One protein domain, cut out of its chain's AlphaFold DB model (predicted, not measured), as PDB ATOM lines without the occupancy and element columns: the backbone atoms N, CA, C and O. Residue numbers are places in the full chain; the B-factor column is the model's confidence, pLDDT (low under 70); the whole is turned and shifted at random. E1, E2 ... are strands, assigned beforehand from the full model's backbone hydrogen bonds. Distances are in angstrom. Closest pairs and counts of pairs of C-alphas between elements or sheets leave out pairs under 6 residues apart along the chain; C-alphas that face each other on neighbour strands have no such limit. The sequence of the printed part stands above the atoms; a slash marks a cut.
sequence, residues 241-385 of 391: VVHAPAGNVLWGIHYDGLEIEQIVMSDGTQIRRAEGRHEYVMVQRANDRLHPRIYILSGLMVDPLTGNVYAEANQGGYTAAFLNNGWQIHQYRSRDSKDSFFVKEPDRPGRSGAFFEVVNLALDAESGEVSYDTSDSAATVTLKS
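AT A GLANCE: This is residues 241 to 385 of the 391 residues of an uncharacterized protein of Candidatus Melainabacteria bacterium (UniProt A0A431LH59). Picture one long, twisted sheet of thirteen strands, laid strand beside strand in chain order and bent sharply at E6 and E11 into three panels: E1 to E5, E7 to E10, and E12 with E13. The bend at E6 folds the sheet loosely, with E1 to E5 only partly face to face with the panels beyond it. The printed part has 145 residues with no named helix and thirteen named strands, E1 to E13; the sheet keeps that order, all antiparallel, and the class is all strand. The whole is compact, with a radius of gyration of the C-alphas of 15.1 A and spans of 48 by 41 by 36 A.

HOW THE PARTS SIT: Begin at E6, residues 293 to 302, which bends by 88 degrees at residue 298. Its residues 293 to 297 pair with E5, residues 280 to 284, where N 295 and O 282 are 2.8 A apart, within hydrogen-bond range. Its residues 297 to 302 pair with E7, residues 309 to 313, where N 301 and O 310 are 2.9 A apart. Beyond E5, look for E4, residues 270 to 273, E3, residues 259 to 265, E2, residues 249 to 256, and the edge strand E1, residues 241 to 243. In the hairpin of E2 and E3, antiparallel at 160 degrees, N 254 and O 262 are 2.8 A apart. Beyond E7 come E8, residues 318 to 322, E9, residues 328 to 333, and E10, residues 339 to 344. In the hairpin of E8 and E9, antiparallel at 170 degrees, N 321 and O 329 are 2.9 A apart. Next is E11, residues 355 to 364, which bends by 87 degrees at residue 359. It pairs with E10 over residues 355 to 358, with N 343 and O 356 at 2.9 A, and with E12, residues 369 to 374, over residues 358 to 364, with N 362 and O 371 at 2.8 A. The other edge strand is E13, residues 380 to 383; in its hairpin with E12, N 383 and O 370 are 2.7 A apart. E1 to E13 form a meander, each strand the antiparallel neighbour of the one before. They also form a folded sheet, bent back on itself with E6 as the hinge: E1 to E5 face E7 to E13, with 16 pairs of C-alphas within 11 A. Edge strands E1 and E13 are apart.

IN THESE COORDINATES: Find C-alpha 241, where E1 begins, at (269.232, 234.053, 175.733). E6 runs 21.0 A from C-alpha 293 at (285.404, 220.649, 164.255) to C-alpha 302, E11 runs 21.7 A, and E2 runs 21.2 A. E13 ends at C-alpha 383, at (288.074, 239.281, 181.519).

THE WHOLE: The two C-alphas farthest apart, those of Gly 276 and Ala 378, are 49.0 A apart. The printed part has no cut, and no link is long. The mean pLDDT of the printed part is 85.9; look for values under 70 at residues 286 to 290 and residue 365.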
ATOM      1  N   VAL A 241     268.398 233.304 176.685       88.75
ATOM      2  CA  VAL A 241     269.232 234.053 175.733       88.75
ATOM      3  C   VAL A 241     270.223 234.913 176.500       88.75
ATOM      4  O   VAL A 241     269.840 235.737 177.332       88.75
ATOM      5  N   VAL A 242     271.507 234.742 176.203       87.00
ATOM      6  CA  VAL A 242     272.586 235.541 176.782       87.00
ATOM      7  C   VAL A 242     272.986 236.620 175.787       87.00
ATOM      8  O   VAL A 242     273.320 236.333 174.638       87.00
ATOM      9  N   HIS A 243     272.968 237.873 176.237       85.75
ATOM     10  CA  HIS A 243     273.354 239.032 175.439       85.75
ATOM     11  C   HIS A 243     274.677 239.618 175.917       85.75
ATOM     12  O   HIS A 243     274.952 239.707 177.115       85.75
ATOM     13  N   ALA A 244     275.464 240.102 174.967       81.50
ATOM     14  CA  ALA A 244     276.638 240.905 175.239       81.50
ATOM     15  C   ALA A 244     276.230 242.304 175.749       81.50
ATOM     16  O   ALA A 244     275.089 242.736 175.566       81.50
ATOM     17  N   PRO A 245     277.174 243.081 176.319       73.00
ATOM     18  CA  PRO A 245     276.955 244.479 176.723       73.00
ATOM     19  C   PRO A 245     276.258 245.349 175.687       73.00
ATOM     20  O   PRO A 245     275.470 246.214 176.049       73.00
ATOM     21  N   ALA A 246     276.613 245.156 174.420       76.44
ATOM     22  CA  ALA A 246     276.113 245.957 173.315       76.44
ATOM     23  C   ALA A 246     274.721 245.500 172.836       76.44
ATOM     24  O   ALA A 246     274.190 246.069 171.889       76.44
ATOM     25  N   GLY A 247     274.129 244.485 173.477       80.44
ATOM     26  CA  GLY A 247     272.803 243.951 173.168       80.44
ATOM     27  C   GLY A 247     272.792 242.838 172.119       80.44
ATOM     28  O   GLY A 247     271.758 242.197 171.933       80.44
ATOM     29  N   ASN A 248     273.917 242.551 171.459       82.88
ATOM     30  CA  ASN A 248     274.009 241.423 170.534       82.88
ATOM     31  C   ASN A 248     273.866 240.090 171.280       82.88
ATOM     32  O   ASN A 248     274.394 239.930 172.379       82.88
ATOM     33  N   VAL A 249     273.158 239.135 170.678       86.62
ATOM     34  CA  VAL A 249     273.040 237.776 171.219       86.62
ATOM     35  C   VAL A 249     274.411 237.107 171.179       86.62
ATOM     36  O   VAL A 249     275.100 237.183 170.163       86.62
ATOM     37  N   LEU A 250     274.803 236.475 172.282       88.12
ATOM     38  CA  LEU A 250     276.007 235.654 172.377       88.12
ATOM     39  C   LEU A 250     275.674 234.182 172.175       88.12
ATOM     40  O   LEU A 250     276.303 233.544 171.334       88.12
ATOM     41  N   TRP A 251     274.679 233.666 172.897       91.44
ATOM     42  CA  TRP A 251     274.119 232.334 172.683       91.44
ATOM     43  C   TRP A 251     272.687 232.222 173.199       91.44
ATOM     44  O   TRP A 251     272.270 232.965 174.092       91.44
ATOM     45  N   GLY A 252     271.952 231.274 172.625       90.94
ATOM     46  CA  GLY A 252     270.645 230.819 173.081       90.94
ATOM     47  C   GLY A 252     270.719 229.371 173.561       90.94
ATOM     48  O   GLY A 252     271.510 228.589 173.033       90.94
ATOM     49  N   ILE A 253     269.919 229.026 174.568       91.06
ATOM     50  CA  ILE A 253     269.826 227.680 175.139       91.06
ATOM     51  C   ILE A 253     268.377 227.202 175.072       91.06
ATOM     52  O   ILE A 253     267.463 227.918 175.490       91.06
ATOM     53  N   HIS A 254     268.200 225.991 174.557       91.00
ATOM     54  CA  HIS A 254     266.978 225.209 174.643       91.00
ATOM     55  C   HIS A 254     267.118 224.146 175.724       91.00
ATOM     56  O   HIS A 254     268.138 223.451 175.795       91.00
ATOM     57  N   TYR A 255     266.082 224.015 176.542       87.38
ATOM     58  CA  TYR A 255     265.963 222.967 177.542       87.38
ATOM     59  C   TYR A 255     264.844 221.992 177.167       87.38
ATOM     60  O   TYR A 255     263.759 222.390 176.722       87.38
ATOM     61  N   ASP A 256     265.104 220.712 177.420       84.38
ATOM     62  CA  ASP A 256     264.095 219.659 177.491       84.38
ATOM     63  C   ASP A 256     263.925 219.270 178.967       84.38
ATOM     64  O   ASP A 256     264.717 218.534 179.564       84.38
ATOM     65  N   GLY A 257     262.932 219.885 179.611       85.81
ATOM     66  CA  GLY A 257     262.747 219.795 181.056       85.81
ATOM     67  C   GLY A 257     263.904 220.437 181.827       85.81
ATOM     68  O   GLY A 257     264.025 221.659 181.861       85.81
ATOM     69  N   LEU A 258     264.713 219.610 182.495       79.31
ATOM     70  CA  LEU A 258     265.891 220.045 183.261       79.31
ATOM     71  C   LEU A 258     267.208 219.835 182.503       79.31
ATOM     72  O   LEU A 258     268.260 220.264 182.977       79.31
ATOM     73  N   GLU A 259     267.172 219.157 181.356       85.00
ATOM     74  CA  GLU A 259     268.364 218.850 180.574       85.00
ATOM     75  C   GLU A 259     268.551 219.879 179.460       85.00
ATOM     76  O   GLU A 259     267.591 220.433 178.922       85.00
ATOM     77  N   ILE A 260     269.809 220.152 179.118       89.12
ATOM     78  CA  ILE A 260     270.134 221.008 177.982       89.12
ATOM     79  C   ILE A 260     269.811 220.205 176.719       89.12
ATOM     80  O   ILE A 260     270.369 219.138 176.486       89.12
ATOM     81  N   GLU A 261     268.914 220.714 175.888       90.81
ATOM     82  CA  GLU A 261     268.637 220.127 174.579       90.81
ATOM     83  C   GLU A 261     269.705 220.604 173.586       90.81
ATOM     84  O   GLU A 261     270.376 219.808 172.916       90.81
ATOM     85  N   GLN A 262     269.914 221.925 173.555       93.69
ATOM     86  CA  GLN A 262     270.784 222.584 172.592       93.69
ATOM     87  C   GLN A 262     271.276 223.948 173.094       93.69
ATOM     88  O   GLN A 262     270.553 224.692 173.747       93.69
ATOM     89  N   ILE A 263     272.505 224.303 172.732       94.44
ATOM     90  CA  ILE A 263     273.097 225.633 172.866       94.44
ATOM     91  C   ILE A 263     273.520 226.078 171.468       94.44
ATOM     92  O   ILE A 263     274.282 225.381 170.796       94.44
ATOM     93  N   VAL A 264     273.060 227.250 171.041       92.25
ATOM     94  CA  VAL A 264     273.433 227.863 169.762       92.25
ATOM     95  C   VAL A 264     274.191 229.146 170.039       92.25
ATOM     96  O   VAL A 264     273.660 230.063 170.661       92.25
ATOM     97  N   MET A 265     275.436 229.217 169.579       91.31
ATOM     98  CA  MET A 265     276.302 230.378 169.748       91.31
ATOM     99  C   MET A 265     276.254 231.291 168.524       91.31
ATOM    100  O   MET A 265     276.014 230.867 167.394       91.31
ATOM    101  N   SER A 266     276.526 232.570 168.757       86.75
ATOM    102  CA  SER A 266     276.530 233.631 167.745       86.75
ATOM    103  C   SER A 266     277.562 233.431 166.636       86.75
ATOM    104  O   SER A 266     277.332 233.878 165.514       86.75
ATOM    105  N   ASP A 267     278.652 232.713 166.912       83.00
ATOM    106  CA  ASP A 267     279.656 232.341 165.910       83.00
ATOM    107  C   ASP A 267     279.279 231.082 165.105       83.00
ATOM    108  O   ASP A 267     280.049 230.608 164.269       83.00
ATOM    109  N   GLY A 268     278.077 230.544 165.328       85.50
ATOM    110  CA  GLY A 268     277.568 229.347 164.667       85.50
ATOM    111  C   GLY A 268     278.024 228.037 165.306       85.50
ATOM    112  O   GLY A 268     277.674 226.978 164.779       85.50
ATOM    113  N   THR A 269     278.771 228.083 166.414       89.31
ATOM    114  CA  THR A 269     279.033 226.897 167.238       89.31
ATOM    115  C   THR A 269     277.727 226.382 167.826       89.31
ATOM    116  O   THR A 269     276.890 227.155 168.295       89.31
ATOM    117  N   GLN A 270     277.545 225.066 167.806       93.56
ATOM    118  CA  GLN A 270     276.378 224.409 168.385       93.56
ATOM    119  C   GLN A 270     276.826 223.331 169.360       93.56
ATOM    120  O   GLN A 270     277.737 222.570 169.050       93.56
ATOM    121  N   ILE A 271     276.173 223.242 170.512       95.19
ATOM    122  CA  ILE A 271     276.306 222.114 171.435       95.19
ATOM    123  C   ILE A 271     274.931 221.483 171.545       95.19
ATOM    124  O   ILE A 271     273.980 222.171 171.887       95.19
ATOM    125  N   ARG A 272     274.800 220.197 171.249       94.81
ATOM    126  CA  ARG A 272     273.512 219.501 171.333       94.81
ATOM    127  C   ARG A 272     273.695 218.090 171.834       94.81
ATOM    128  O   ARG A 272     274.769 217.509 171.669       94.81
ATOM    129  N   ARG A 273     272.643 217.530 172.408       90.56
ATOM    130  CA  ARG A 273     272.626 216.112 172.750       90.56
ATOM    131  C   ARG A 273     272.727 215.261 171.479       90.56
ATOM    132  O   ARG A 273     272.087 215.563 170.470       90.56
ATOM    133  N   ALA A 274     273.557 214.223 171.508       85.12
ATOM    134  CA  ALA A 274     273.621 213.247 170.428       85.12
ATOM    135  C   ALA A 274     272.301 212.471 170.353       85.12
ATOM    136  O   ALA A 274     271.766 212.030 171.371       85.12
ATOM    137  N   GLU A 275     271.772 212.294 169.143       78.69
ATOM    138  CA  GLU A 275     270.504 211.598 168.943       78.69
ATOM    139  C   GLU A 275     270.583 210.160 169.471       78.69
ATOM    140  O   GLU A 275     271.502 209.407 169.145       78.69
ATOM    141  N   GLY A 276     269.630 209.797 170.332       77.94
ATOM    142  CA  GLY A 276     269.578 208.477 170.958       77.94
ATOM    143  C   GLY A 276     270.664 208.210 172.004       77.94
ATOM    144  O   GLY A 276     270.769 207.075 172.464       77.94
ATOM    145  N   ARG A 277     271.464 209.213 172.400       79.81
ATOM    146  CA  ARG A 277     272.512 209.043 173.416       79.81
ATOM    147  C   ARG A 277     272.468 210.104 174.517       79.81
ATOM    148  O   ARG A 277     271.667 211.039 174.482       79.81
ATOM    149  N   HIS A 278     273.285 209.921 175.552       79.81
ATOM    150  CA  HIS A 278     273.379 210.850 176.689       79.81
ATOM    151  C   HIS A 278     274.536 211.847 176.547       79.81
ATOM    152  O   HIS A 278     274.607 212.811 177.307       79.81
ATOM    153  N   GLU A 279     275.432 211.636 175.586       86.69
ATOM    154  CA  GLU A 279     276.563 212.514 175.325       86.69
ATOM    155  C   GLU A 279     276.131 213.782 174.588       86.69
ATOM    156  O   GLU A 279     275.175 213.802 173.807       86.69
ATOM    157  N   TYR A 280     276.899 214.846 174.803       93.06
ATOM    158  CA  TYR A 280     276.769 216.086 174.055       93.06
ATOM    159  C   TYR A 280     277.828 216.146 172.966       93.06
ATOM    160  O   TYR A 280     278.971 215.733 173.159       93.06
ATOM    161  N   VAL A 281     277.455 216.704 171.823       93.31
ATOM    162  CA  VAL A 281     278.355 216.968 170.707       93.31
ATOM    163  C   VAL A 281     278.443 218.468 170.516       93.31
ATOM    164  O   VAL A 281     277.422 219.139 170.352       93.31
ATOM    165  N   MET A 282     279.666 218.987 170.511       94.38
ATOM    166  CA  MET A 282     279.948 220.353 170.100       94.38
ATOM    167  C   MET A 282     280.435 220.366 168.656       94.38
ATOM    168  O   MET A 282     281.432 219.733 168.318       94.38
ATOM    169  N   VAL A 283     279.749 221.126 167.814       91.38
ATOM    170  CA  VAL A 283     280.115 221.390 166.426       91.38
ATOM    171  C   VAL A 283     280.576 222.836 166.343       91.38
ATOM    172  O   VAL A 283     279.764 223.760 166.350       91.38
ATOM    173  N   GLN A 284     281.887 223.037 166.278       88.50
ATOM    174  CA  GLN A 284     282.491 224.349 166.109       88.50
ATOM    175  C   GLN A 284     282.735 224.598 164.621       88.50
ATOM    176  O   GLN A 284     283.484 223.871 163.964       88.50
ATOM    177  N   ARG A 285     282.110 225.638 164.068       77.44
ATOM    178  CA  ARG A 285     282.386 226.052 162.691       77.44
ATOM    179  C   ARG A 285     283.715 226.795 162.672       77.44
ATOM    180  O   ARG A 285     283.820 227.897 163.202       77.44
ATOM    181  N   ALA A 286     284.738 226.186 162.082       63.53
ATOM    182  CA  ALA A 286     285.972 226.899 161.810       63.53
ATOM    183  C   ALA A 286     285.702 228.039 160.810       63.53
ATOM    184  O   ALA A 286     284.810 227.955 159.958       63.53
ATOM    185  N   ASN A 287     286.475 229.124 160.919       57.41
ATOM    186  CA  ASN A 287     286.361 230.291 160.034       57.41
ATOM    187  C   ASN A 287     286.552 229.931 158.548       57.41
ATOM    188  O   ASN A 287     286.114 230.682 157.677       57.41
ATOM    189  N   ASP A 288     287.168 228.785 158.255       54.62
ATOM    190  CA  ASP A 288     287.368 228.273 156.901       54.62
ATOM    191  C   ASP A 288     286.106 227.662 156.263       54.62
ATOM    192  O   ASP A 288     286.139 227.352 155.076       54.62
ATOM    193  N   ARG A 289     284.980 227.547 156.991       54.03
ATOM    194  CA  ARG A 289     283.660 227.031 156.549       54.03
ATOM    195  C   ARG A 289     283.649 225.625 155.934       54.03
ATOM    196  O   ARG A 289     282.562 225.096 155.715       54.03
ATOM    197  N   LEU A 290     284.804 225.036 155.652       53.91
ATOM    198  CA  LEU A 290     284.939 223.799 154.893       53.91
ATOM    199  C   LEU A 290     284.947 222.577 155.809       53.91
ATOM    200  O   LEU A 290     284.415 221.542 155.417       53.91
ATOM    201  N   HIS A 291     285.451 222.705 157.043       71.44
ATOM    202  CA  HIS A 291     285.552 221.572 157.962       71.44
ATOM    203  C   HIS A 291     285.100 221.956 159.378       71.44
ATOM    204  O   HIS A 291     285.851 222.588 160.127       71.44
ATOM    205  N   PRO A 292     283.863 221.606 159.784       81.44
ATOM    206  CA  PRO A 292     283.454 221.784 161.169       81.44
ATOM    207  C   PRO A 292     284.304 220.889 162.075       81.44
ATOM    208  O   PRO A 292     284.514 219.712 161.786       81.44
ATOM    209  N   ARG A 293     284.764 221.437 163.201       84.69
ATOM    210  CA  ARG A 293     285.404 220.649 164.255       84.69
ATOM    211  C   ARG A 293     284.319 220.060 165.137       84.69
ATOM    212  O   ARG A 293     283.477 220.794 165.653       84.69
ATOM    213  N   ILE A 294     284.335 218.744 165.287       88.62
ATOM    214  CA  ILE A 294     283.343 218.006 166.063       88.62
ATOM    215  C   ILE A 294     284.027 217.465 167.313       88.62
ATOM    216  O   ILE A 294     285.066 216.816 167.225       88.62
ATOM    217  N   TYR A 295     283.434 217.734 168.469       89.75
ATOM    218  CA  TYR A 295     283.917 217.283 169.765       89.75
ATOM    219  C   TYR A 295     282.818 216.502 170.476       89.75
ATOM    220  O   TYR A 295     281.698 216.996 170.609       89.75
ATOM    221  N   ILE A 296     283.146 215.308 170.966       89.88
ATOM    222  CA  ILE A 296     282.288 214.568 171.894       89.88
ATOM    223  C   ILE A 296     282.640 215.045 173.300       89.88
ATOM    224  O   ILE A 296     283.786 214.924 173.742       89.88
ATOM    225  N   LEU A 297     281.667 215.644 173.979       92.62
ATOM    226  CA  LEU A 297     281.896 216.279 175.263       92.62
ATOM    227  C   LEU A 297     281.886 215.240 176.388       92.62
ATOM    228  O   LEU A 297     280.913 214.508 176.562       92.62
ATOM    229  N   SER A 298     282.955 215.221 177.183       89.44
ATOM    230  CA  SER A 298     283.015 214.525 178.472       89.44
ATOM    231  C   SER A 298     282.407 215.354 179.606       89.44
ATOM    232  O   SER A 298     282.056 214.800 180.647       89.44
ATOM    233  N   GLY A 299     282.256 216.667 179.410       88.19
ATOM    234  CA  GLY A 299     281.631 217.569 180.371       88.19
ATOM    235  C   GLY A 299     280.978 218.767 179.692       88.19
ATOM    236  O   GLY A 299     281.537 219.360 178.770       88.19
ATOM    237  N   LEU A 300     279.793 219.138 180.166       92.62
ATOM    238  CA  LEU A 300     279.094 220.355 179.770       92.62
ATOM    239  C   LEU A 300     278.463 220.980 181.006       92.62
ATOM    240  O   LEU A 300     277.810 220.297 181.795       92.62
ATOM    241  N   MET A 301     278.652 222.283 181.168       89.88
ATOM    242  CA  MET A 301     278.096 223.035 182.278       89.88
ATOM    243  C   MET A 301     277.685 224.427 181.821       89.88
ATOM    244  O   MET A 301     278.386 225.070 181.044       89.88
ATOM    245  N   VAL A 302     276.564 224.902 182.350       88.56
ATOM    246  CA  VAL A 302     276.122 226.289 182.211       88.56
ATOM    247  C   VAL A 302     276.073 226.869 183.614       88.56
ATOM    248  O   VAL A 302     275.363 226.342 184.468       88.56
ATOM    249  N   ASP A 303     276.847 227.919 183.871       83.38
ATOM    250  CA  ASP A 303     276.776 228.628 185.145       83.38
ATOM    251  C   ASP A 303     275.449 229.398 185.201       83.38
ATOM    252  O   ASP A 303     275.252 230.312 184.399       83.38
ATOM    253  N   PRO A 304     274.534 229.084 186.133       78.50
ATOM    254  CA  PRO A 304     273.264 229.786 186.221       78.50
ATOM    255  C   PRO A 304     273.445 231.265 186.583       78.50
ATOM    256  O   PRO A 304     272.642 232.093 186.174       78.50
ATOM    257  N   LEU A 305     274.489 231.655 187.317       80.38
ATOM    258  CA  LEU A 305     274.651 233.041 187.764       80.38
ATOM    259  C   LEU A 305     275.103 233.974 186.645       80.38
ATOM    260  O   LEU A 305     274.724 235.147 186.633       80.38
ATOM    261  N   THR A 306     275.931 233.485 185.728       82.94
ATOM    262  CA  THR A 306     276.515 234.298 184.652       82.94
ATOM    263  C   THR A 306     276.007 233.903 183.267       82.94
ATOM    264  O   THR A 306     276.063 234.704 182.336       82.94
ATOM    265  N   GLY A 307     275.476 232.696 183.102       85.50
ATOM    266  CA  GLY A 307     275.168 232.110 181.801       85.50
ATOM    267  C   GLY A 307     276.408 231.691 181.014       85.50
ATOM    268  O   GLY A 307     276.269 231.367 179.835       85.50
ATOM    269  N   ASN A 308     277.603 231.722 181.622       89.06
ATOM    270  CA  ASN A 308     278.823 231.203 181.009       89.06
ATOM    271  C   ASN A 308     278.656 229.707 180.705       89.06
ATOM    272  O   ASN A 308     278.087 228.967 181.508       89.06
ATOM    273  N   VAL A 309     279.195 229.259 179.575       92.38
ATOM    274  CA  VAL A 309     279.183 227.844 179.183       92.38
ATOM    275  C   VAL A 309     280.593 227.288 179.306       92.38
ATOM    276  O   VAL A 309     281.542 227.892 178.815       92.38
ATOM    277  N   TYR A 310     280.734 226.127 179.930       92.12
ATOM    278  CA  TYR A 310     281.994 225.405 180.054       92.12
ATOM    279  C   TYR A 310     281.832 224.042 179.399       92.12
ATOM    280  O   TYR A 310     280.900 223.302 179.715       92.12
ATOM    281  N   ALA A 311     282.732 223.713 178.482       93.69
ATOM    282  CA  ALA A 311     282.735 222.445 177.771       93.69
ATOM    283  C   ALA A 311     284.086 221.748 177.932       93.69
ATOM    284  O   ALA A 311     285.137 222.387 177.955       93.69
ATOM    285  N   GLU A 312     284.052 220.431 178.028       93.44
ATOM    286  CA  GLU A 312     285.221 219.568 178.052       93.44
ATOM    287  C   GLU A 312     284.998 218.418 177.081       93.44
ATOM    288  O   GLU A 312     283.921 217.828 177.061       93.44
ATOM    289  N   ALA A 313     286.019 218.090 176.297       90.31
ATOM    290  CA  ALA A 313     286.032 216.958 175.388       90.31
ATOM    291  C   ALA A 313     287.294 216.116 175.587       90.31
ATOM    292  O   ALA A 313     288.307 216.586 176.117       90.31
ATOM    293  N   ASN A 314     287.235 214.868 175.115       83.44
ATOM    294  CA  ASN A 314     288.365 213.934 175.114       83.44
ATOM    295  C   ASN A 314     289.033 213.801 176.497       83.44
ATOM    296  O   ASN A 314     290.257 213.817 176.597       83.44
ATOM    297  N   GLN A 315     288.227 213.716 177.565       81.81
ATOM    298  CA  GLN A 315     288.700 213.533 178.948       81.81
ATOM    299  C   GLN A 315     289.699 214.620 179.397       81.81
ATOM    300  O   GLN A 315     290.720 214.334 180.023       81.81
ATOM    301  N   GLY A 316     289.432 215.875 179.031       81.25
ATOM    302  CA  GLY A 316     290.296 217.011 179.358       81.25
ATOM    303  C   GLY A 316     291.403 217.282 178.338       81.25
ATOM    304  O   GLY A 316     292.181 218.212 178.532       81.25
ATOM    305  N   GLY A 317     291.460 216.529 177.231       85.06
ATOM    306  CA  GLY A 317     292.305 216.863 176.078       85.06
ATOM    307  C   GLY A 317     291.952 218.226 175.470       85.06
ATOM    308  O   GLY A 317     292.820 218.934 174.956       85.06
ATOM    309  N   TYR A 318     290.682 218.616 175.575       91.50
ATOM    310  CA  TYR A 318     290.192 219.931 175.192       91.50
ATOM    311  C   TYR A 318     289.216 220.464 176.236       91.50
ATOM    312  O   TYR A 318     288.277 219.772 176.627       91.50
ATOM    313  N   THR A 319     289.399 221.714 176.647       92.75
ATOM    314  CA  THR A 319     288.419 222.452 177.448       92.75
ATOM    315  C   THR A 319     288.168 223.823 176.851       92.75
ATOM    316  O   THR A 319     289.055 224.436 176.254       92.75
ATOM    317  N   ALA A 320     286.945 224.314 177.005       93.62
ATOM    318  CA  ALA A 320     286.554 225.634 176.557       93.62
ATOM    319  C   ALA A 320     285.648 226.326 177.574       93.62
ATOM    320  O   ALA A 320     284.827 225.688 178.233       93.62
ATOM    321  N   ALA A 321     285.789 227.644 177.665       93.19
ATOM    322  CA  ALA A 321     284.910 228.520 178.421       93.19
ATOM    323  C   ALA A 321     284.385 229.621 177.495       93.19
ATOM    324  O   ALA A 321     285.161 230.364 176.894       93.19
ATOM    325  N   PHE A 322     283.067 229.733 177.402       92.56
ATOM    326  CA  PHE A 322     282.357 230.760 176.652       92.56
ATOM    327  C   PHE A 322     281.793 231.753 177.666       92.56
ATOM    328  O   PHE A 322     280.880 231.431 178.432       92.56
ATOM    329  N   LEU A 323     282.371 232.954 177.708       91.38
ATOM    330  CA  LEU A 323     282.078 233.966 178.720       91.38
ATOM    331  C   LEU A 323     281.002 234.938 178.245       91.38
ATOM    332  O   LEU A 323     281.014 235.384 177.100       91.38
ATOM    333  N   ASN A 324     280.063 235.305 179.115       88.75
ATOM    334  CA  ASN A 324     278.907 236.145 178.776       88.75
ATOM    335  C   ASN A 324     279.245 237.613 178.428       88.75
ATOM    336  O   ASN A 324     278.370 238.466 178.272       88.75
ATOM    337  N   ASN A 325     280.531 237.931 178.322       86.94
ATOM    338  CA  ASN A 325     281.061 239.157 177.738       86.94
ATOM    339  C   ASN A 325     281.495 238.963 176.265       86.94
ATOM    340  O   ASN A 325     281.994 239.906 175.652       86.94
ATOM    341  N   GLY A 326     281.280 237.763 175.719       88.69
ATOM    342  CA  GLY A 326     281.550 237.329 174.352       88.69
ATOM    343  C   GLY A 326     282.953 236.770 174.114       88.69
ATOM    344  O   GLY A 326     283.231 236.314 173.010       88.69
ATOM    345  N   TRP A 327     283.828 236.789 175.120       91.75
ATOM    346  CA  TRP A 327     285.143 236.164 175.015       91.75
ATOM    347  C   TRP A 327     285.037 234.645 175.099       91.75
ATOM    348  O   TRP A 327     284.211 234.106 175.839       91.75
ATOM    349  N   GLN A 328     285.908 233.955 174.370       92.75
ATOM    350  CA  GLN A 328     286.041 232.503 174.458       92.75
ATOM    351  C   GLN A 328     287.465 232.148 174.846       92.75
ATOM    352  O   GLN A 328     288.417 232.824 174.457       92.75
ATOM    353  N   ILE A 329     287.609 231.085 175.619       93.56
ATOM    354  CA  ILE A 329     288.897 230.582 176.066       93.56
ATOM    355  C   ILE A 329     288.941 229.111 175.726       93.56
ATOM    356  O   ILE A 329     287.978 228.392 175.978       93.56
ATOM    357  N   HIS A 330     290.063 228.674 175.180       93.06
ATOM    358  CA  HIS A 330     290.291 227.299 174.788       93.06
ATOM    359  C   HIS A 330     291.603 226.825 175.396       93.06
ATOM    360  O   HIS A 330     292.619 227.515 175.325       93.06
ATOM    361  N   GLN A 331     291.582 225.637 175.975       93.50
ATOM    362  CA  GLN A 331     292.755 224.949 176.482       93.50
ATOM    363  C   GLN A 331     292.866 223.615 175.751       93.50
ATOM    364  O   GLN A 331     291.920 222.826 175.713       93.50
ATOM    365  N   TYR A 332     294.038 223.377 175.178       91.50
ATOM    366  CA  TYR A 332     294.402 222.125 174.531       91.50
ATOM    367  C   TYR A 332     295.510 221.470 175.340       91.50
ATOM    368  O   TYR A 332     296.510 222.119 175.651       91.50
ATOM    369  N   ARG A 333     295.348 220.188 175.657       89.12
ATOM    370  CA  ARG A 333     296.382 219.387 176.303       89.12
ATOM    371  C   ARG A 333     297.017 218.457 175.279       89.12
ATOM    372  O   ARG A 333     296.326 217.660 174.646       89.12
ATOM    373  N   SER A 334     298.330 218.569 175.107       87.12
ATOM    374  CA  SER A 334     299.086 217.671 174.233       87.12
ATOM    375  C   SER A 334     299.198 216.264 174.831       87.12
ATOM    376  O   SER A 334     298.954 216.053 176.021       87.12
ATOM    377  N   ARG A 335     299.636 215.295 174.014       82.81
ATOM    378  CA  ARG A 335     299.950 213.927 174.471       82.81
ATOM    379  C   ARG A 335     300.994 213.914 175.597       82.81
ATOM    380  O   ARG A 335     300.887 213.111 176.516       82.81
ATOM    381  N   ASP A 336     301.916 214.876 175.589       89.00
ATOM    382  CA  ASP A 336     302.943 215.055 176.626       89.00
ATOM    383  C   ASP A 336     302.427 215.810 177.866       89.00
ATOM    384  O   ASP A 336     303.209 216.299 178.678       89.00
ATOM    385  N   SER A 337     301.104 215.948 178.014       86.69
ATOM    386  CA  SER A 337     300.445 216.668 179.114       86.69
ATOM    387  C   SER A 337     300.809 218.156 179.216       86.69
ATOM    388  O   SER A 337     300.635 218.764 180.271       86.69
ATOM    389  N   LYS A 338     301.286 218.769 178.125       89.56
ATOM    390  CA  LYS A 338     301.530 220.213 178.069       89.56
ATOM    391  C   LYS A 338     300.240 220.935 177.693       89.56
ATOM    392  O   LYS A 338     299.654 220.655 176.648       89.56
ATOM    393  N   ASP A 339     299.828 221.882 178.528       89.06
ATOM    394  CA  ASP A 339     298.678 222.740 178.252       89.06
ATOM    395  C   ASP A 339     299.088 223.925 177.358       89.06
ATOM    396  O   ASP A 339     300.138 224.541 177.561       89.06
ATOM    397  N   SER A 340     298.256 224.242 176.368       91.69
ATOM    398  CA  SER A 340     298.334 225.454 175.540       91.69
ATOM    399  C   SER A 340     297.007 226.199 175.621       91.69
ATOM    400  O   SER A 340     295.944 225.580 175.509       91.69
ATOM    401  N   PHE A 341     297.063 227.513 175.823       93.12
ATOM    402  CA  PHE A 341     295.888 228.343 176.082       93.12
ATOM    403  C   PHE A 341     295.690 229.351 174.960       93.12
ATOM    404  O   PHE A 341     296.625 230.026 174.538       93.12
ATOM    405  N   PHE A 342     294.451 229.482 174.511       92.50
ATOM    406  CA  PHE A 342     294.062 230.413 173.467       92.50
ATOM    407  C   PHE A 342     292.846 231.204 173.902       92.50
ATOM    408  O   PHE A 342     291.953 230.687 174.578       92.50
ATOM    409  N   VAL A 343     292.795 232.453 173.470       92.62
ATOM    410  CA  VAL A 343     291.683 233.355 173.734       92.62
ATOM    411  C   VAL A 343     291.140 233.866 172.402       92.62
ATOM    412  O   VAL A 343     291.903 234.214 171.499       92.62
ATOM    413  N   LYS A 344     289.811 233.901 172.282       91.25
ATOM    414  CA  LYS A 344     289.075 234.492 171.162       91.25
ATOM    415  C   LYS A 344     288.381 235.766 171.627       91.25
ATOM    416  O   LYS A 344     287.580 235.733 172.566       91.25
ATOM    417  N   GLU A 345     288.657 236.874 170.951       89.94
ATOM    418  CA  GLU A 345     287.886 238.105 171.127       89.94
ATOM    419  C   GLU A 345     286.424 237.898 170.691       89.94
ATOM    420  O   GLU A 345     286.155 237.118 169.773       89.94
ATOM    421  N   PRO A 346     285.471 238.644 171.276       85.44
ATOM    422  CA  PRO A 346     284.115 238.694 170.751       85.44
ATOM    423  C   PRO A 346     284.092 239.267 169.332       85.44
ATOM    424  O   PRO A 346     284.746 240.279 169.050       85.44
ATOM    425  N   ASP A 347     283.264 238.677 168.473       81.75
ATOM    426  CA  ASP A 347     282.976 239.234 167.155       81.75
ATOM    427  C   ASP A 347     282.308 240.611 167.285       81.75
ATOM    428  O   ASP A 347     281.461 240.855 168.152       81.75
ATOM    429  N   ARG A 348     282.700 241.537 166.409       80.81
ATOM    430  CA  ARG A 348     282.146 242.894 166.328       80.81
ATOM    431  C   ARG A 348     281.564 243.129 164.934       80.81
ATOM    432  O   ARG A 348     282.017 242.511 163.970       80.81
ATOM    433  N   PRO A 349     280.597 244.049 164.776       76.81
ATOM    434  CA  PRO A 349     280.097 244.416 163.455       76.81
ATOM    435  C   PRO A 349     281.251 244.794 162.510       76.81
ATOM    436  O   PRO A 349     282.000 245.731 162.783       76.81
ATOM    437  N   GLY A 350     281.414 244.032 161.426       79.44
ATOM    438  CA  GLY A 350     282.470 244.241 160.429       79.44
ATOM    439  C   GLY A 350     283.871 243.742 160.809       79.44
ATOM    440  O   GLY A 350     284.799 243.952 160.031       79.44
ATOM    441  N   ARG A 351     284.055 243.081 161.963       80.94
ATOM    442  CA  ARG A 351     285.347 242.513 162.382       80.94
ATOM    443  C   ARG A 351     285.165 241.211 163.163       80.94
ATOM    444  O   ARG A 351     284.615 241.221 164.262       80.94
ATOM    445  N   SER A 352     285.729 240.125 162.639       80.88
ATOM    446  CA  SER A 352     285.891 238.881 163.395       80.88
ATOM    447  C   SER A 352     286.863 239.072 164.557       80.88
ATOM    448  O   SER A 352     287.863 239.791 164.433       80.88
ATOM    449  N   GLY A 353     286.562 238.438 165.682       83.62
ATOM    450  CA  GLY A 353     287.425 238.430 166.851       83.62
ATOM    451  C   GLY A 353     288.774 237.778 166.554       83.62
ATOM    452  O   GLY A 353     288.847 236.769 165.847       83.62
ATOM    453  N   ALA A 354     289.852 238.361 167.082       86.94
ATOM    454  CA  ALA A 354     291.170 237.745 167.000       86.94
ATOM    455  C   ALA A 354     291.227 236.476 167.862       86.94
ATOM    456  O   ALA A 354     290.658 236.438 168.952       86.94
ATOM    457  N   PHE A 355     291.937 235.460 167.373       90.25
ATOM    458  CA  PHE A 355     292.240 234.229 168.095       90.25
ATOM    459  C   PHE A 355     293.751 234.142 168.287       90.25
ATOM    460  O   PHE A 355     294.484 234.137 167.297       90.25
ATOM    461  N   PHE A 356     294.224 234.125 169.529       90.38
ATOM    462  CA  PHE A 356     295.655 234.179 169.827       90.38
ATOM    463  C   PHE A 356     296.017 233.369 171.072       90.38
ATOM    464  O   PHE A 356     295.183 233.125 171.943       90.38
ATOM    465  N   GLU A 357     297.274 232.933 171.119       92.56
ATOM    466  CA  GLU A 357     297.852 232.186 172.236       92.56
ATOM    467  C   GLU A 357     298.165 233.115 173.418       92.56
ATOM    468  O   GLU A 357     298.565 234.269 173.231       92.56
ATOM    469  N   VAL A 358     297.978 232.608 174.635       91.50
ATOM    470  CA  VAL A 358     298.223 233.320 175.898       91.50
ATOM    471  C   VAL A 358     298.963 232.425 176.890       91.50
ATOM    472  O   VAL A 358     299.005 231.203 176.730       91.50
ATOM    473  N   VAL A 359     299.511 233.020 177.949       90.75
ATOM    474  CA  VAL A 359     300.192 232.289 179.031       90.75
ATOM    475  C   VAL A 359     299.562 232.600 180.391       90.75
ATOM    476  O   VAL A 359     298.787 233.543 180.529       90.75
ATOM    477  N   ASN A 360     299.846 231.766 181.398       86.75
ATOM    478  CA  ASN A 360     299.396 231.945 182.788       86.75
ATOM    479  C   ASN A 360     297.881 232.174 182.956       86.75
ATOM    480  O   ASN A 360     297.446 233.083 183.663       86.75
ATOM    481  N   LEU A 361     297.061 231.336 182.316       88.94
ATOM    482  CA  LEU A 361     295.610 231.446 182.428       88.94
ATOM    483  C   LEU A 361     295.106 231.011 183.811       88.94
ATOM    484  O   LEU A 361     295.320 229.877 184.244       88.94
ATOM    485  N   ALA A 362     294.369 231.898 184.472       86.19
ATOM    486  CA  ALA A 362     293.719 231.665 185.750       86.19
ATOM    487  C   ALA A 362     292.227 232.000 185.653       86.19
ATOM    488  O   ALA A 362     291.851 233.062 185.167       86.19
ATOM    489  N   LEU A 363     291.375 231.108 186.152       81.62
ATOM    490  CA  LEU A 363     289.940 231.343 186.286       81.62
ATOM    491  C   LEU A 363     289.591 231.449 187.770       81.62
ATOM    492  O   LEU A 363     289.845 230.525 188.544       81.62
ATOM    493  N   ASP A 364     288.960 232.553 188.145       80.00
ATOM    494  CA  ASP A 364     288.269 232.690 189.416       80.00
ATOM    495  C   ASP A 364     286.840 232.155 189.266       80.00
ATOM    496  O   ASP A 364     285.967 232.783 188.668       80.00
ATOM    497  N   ALA A 365     286.605 230.966 189.815       67.44
ATOM    498  CA  ALA A 365     285.313 230.298 189.744       67.44
ATOM    499  C   ALA A 365     284.202 231.008 190.542       67.44
ATOM    500  O   ALA A 365     283.030 230.773 190.262       67.44
ATOM    501  N   GLU A 366     284.527 231.851 191.531       72.38
ATOM    502  CA  GLU A 366     283.511 232.540 192.343       72.38
ATOM    503  C   GLU A 366     282.940 233.759 191.613       72.38
ATOM    504  O   GLU A 366     281.733 234.024 191.638       72.38
ATOM    505  N   SER A 367     283.817 234.518 190.960       73.62
ATOM    506  CA  SER A 367     283.434 235.707 190.202       73.62
ATOM    507  C   SER A 367     283.141 235.414 188.727       73.62
ATOM    508  O   SER A 367     282.479 236.217 188.065       73.62
ATOM    509  N   GLY A 368     283.621 234.279 188.212       73.25
ATOM    510  CA  GLY A 368     283.656 233.973 186.785       73.25
ATOM    511  C   GLY A 368     284.687 234.811 186.020       73.25
ATOM    512  O   GLY A 368     284.644 234.839 184.790       73.25
ATOM    513  N   GLU A 369     285.576 235.534 186.714       85.25
ATOM    514  CA  GLU A 369     286.641 236.315 186.086       85.25
ATOM    515  C   GLU A 369     287.762 235.401 185.584       85.25
ATOM    516  O   GLU A 369     288.171 234.455 186.252       85.25
ATOM    517  N   VAL A 370     288.302 235.708 184.407       85.88
ATOM    518  CA  VAL A 370     289.475 235.021 183.858       85.88
ATOM    519  C   VAL A 370     290.597 236.020 183.724       85.88
ATOM    520  O   VAL A 370     290.394 237.084 183.153       85.88
ATOM    521  N   SER A 371     291.784 235.673 184.199       89.88
ATOM    522  CA  SER A 371     293.003 236.435 183.946       89.88
ATOM    523  C   SER A 371     293.986 235.626 183.108       89.88
ATOM    524  O   SER A 371     294.062 234.408 183.250       89.88
ATOM    525  N   TYR A 372     294.721 236.295 182.228       89.94
ATOM    526  CA  TYR A 372     295.801 235.700 181.444       89.94
ATOM    527  C   TYR A 372     296.896 236.731 181.186       89.94
ATOM    528  O   TYR A 372     296.631 237.934 181.176       89.94
ATOM    529  N   ASP A 373     298.104 236.255 180.918       87.94
ATOM    530  CA  ASP A 373     299.217 237.072 180.453       87.94
ATOM    531  C   ASP A 373     299.337 236.979 178.928       87.94
ATOM    532  O   ASP A 373     299.094 235.932 178.315       87.94
ATOM    533  N   THR A 374     299.701 238.089 178.290       85.12
ATOM    534  CA  THR A 374     300.019 238.111 176.857       85.12
ATOM    535  C   THR A 374     301.192 237.178 176.549       85.12
ATOM    536  O   THR A 374     301.995 236.863 177.425       85.12
ATOM    537  N   SER A 375     301.319 236.711 175.305       84.25
ATOM    538  CA  SER A 375     302.376 235.759 174.925       84.25
ATOM    539  C   SER A 375     303.797 236.299 175.142       84.25
ATOM    540  O   SER A 375     304.708 235.532 175.442       84.25
ATOM    541  N   ASP A 376     303.979 237.618 175.064       82.06
ATOM    542  CA  ASP A 376     305.219 238.327 175.406       82.06
ATOM    543  C   ASP A 376     305.377 238.610 176.915       82.06
ATOM    544  O   ASP A 376     306.376 239.190 177.336       82.06
ATOM    545  N   SER A 377     304.399 238.207 177.735       82.81
ATOM    546  CA  SER A 377     304.305 238.468 179.179       82.81
ATOM    547  C   SER A 377     304.407 239.952 179.556       82.81
ATOM    548  O   SER A 377     304.743 240.289 180.692       82.81
ATOM    549  N   ALA A 378     304.116 240.858 178.617       81.75
ATOM    550  CA  ALA A 378     304.200 242.297 178.842       81.75
ATOM    551  C   ALA A 378     302.998 242.846 179.629       81.75
ATOM    552  O   ALA A 378     303.110 243.896 180.269       81.75
ATOM    553  N   ALA A 379     301.850 242.164 179.582       86.25
ATOM    554  CA  ALA A 379     300.630 242.597 180.251       86.25
ATOM    555  C   ALA A 379     299.781 241.426 180.757       86.25
ATOM    556  O   ALA A 379     299.657 240.399 180.093       86.25
ATOM    557  N   THR A 380     299.111 241.650 181.888       91.50
ATOM    558  CA  THR A 380     298.041 240.787 182.400       91.50
ATOM    559  C   THR A 380     296.687 241.399 182.053       91.50
ATOM    560  O   THR A 380     296.432 242.579 182.317       91.50
ATOM    561  N   VAL A 381     295.799 240.595 181.477       89.19
ATOM    562  CA  VAL A 381     294.439 240.980 181.092       89.19
ATOM    563  C   VAL A 381     293.442 240.205 181.941       89.19
ATOM    564  O   VAL A 381     293.537 238.987 182.042       89.19
ATOM    565  N   THR A 382     292.447 240.900 182.500       91.62
ATOM    566  CA  THR A 382     291.337 240.283 183.242       91.62
ATOM    567  C   THR A 382     290.014 240.488 182.508       91.62
ATOM    568  O   THR A 382     289.544 241.612 182.316       91.62
ATOM    569  N   LEU A 383     289.391 239.381 182.124       88.44
ATOM    570  CA  LEU A 383     288.074 239.281 181.519       88.44
ATOM    571  C   LEU A 383     287.030 239.104 182.617       88.44
ATOM    572  O   LEU A 383     287.084 238.150 183.389       88.44
ATOM    573  N   LYS A 384     286.051 240.007 182.670       87.31
ATOM    574  CA  LYS A 384     285.003 239.973 183.693       87.31
ATOM    575  C   LYS A 384     283.689 239.470 183.129       87.31
ATOM    576  O   LYS A 384     283.167 240.066 182.178       87.31
ATOM    577  N   SER A 385     283.153 238.412 183.727       83.69
ATOM    578  CA  SER A 385     281.775 237.998 183.491       83.69
ATOM    579  C   SER A 385     280.811 238.889 184.261       83.69
ATOM    580  O   SER A 385     281.120 239.456 185.310       83.69
TER     581      SER A 385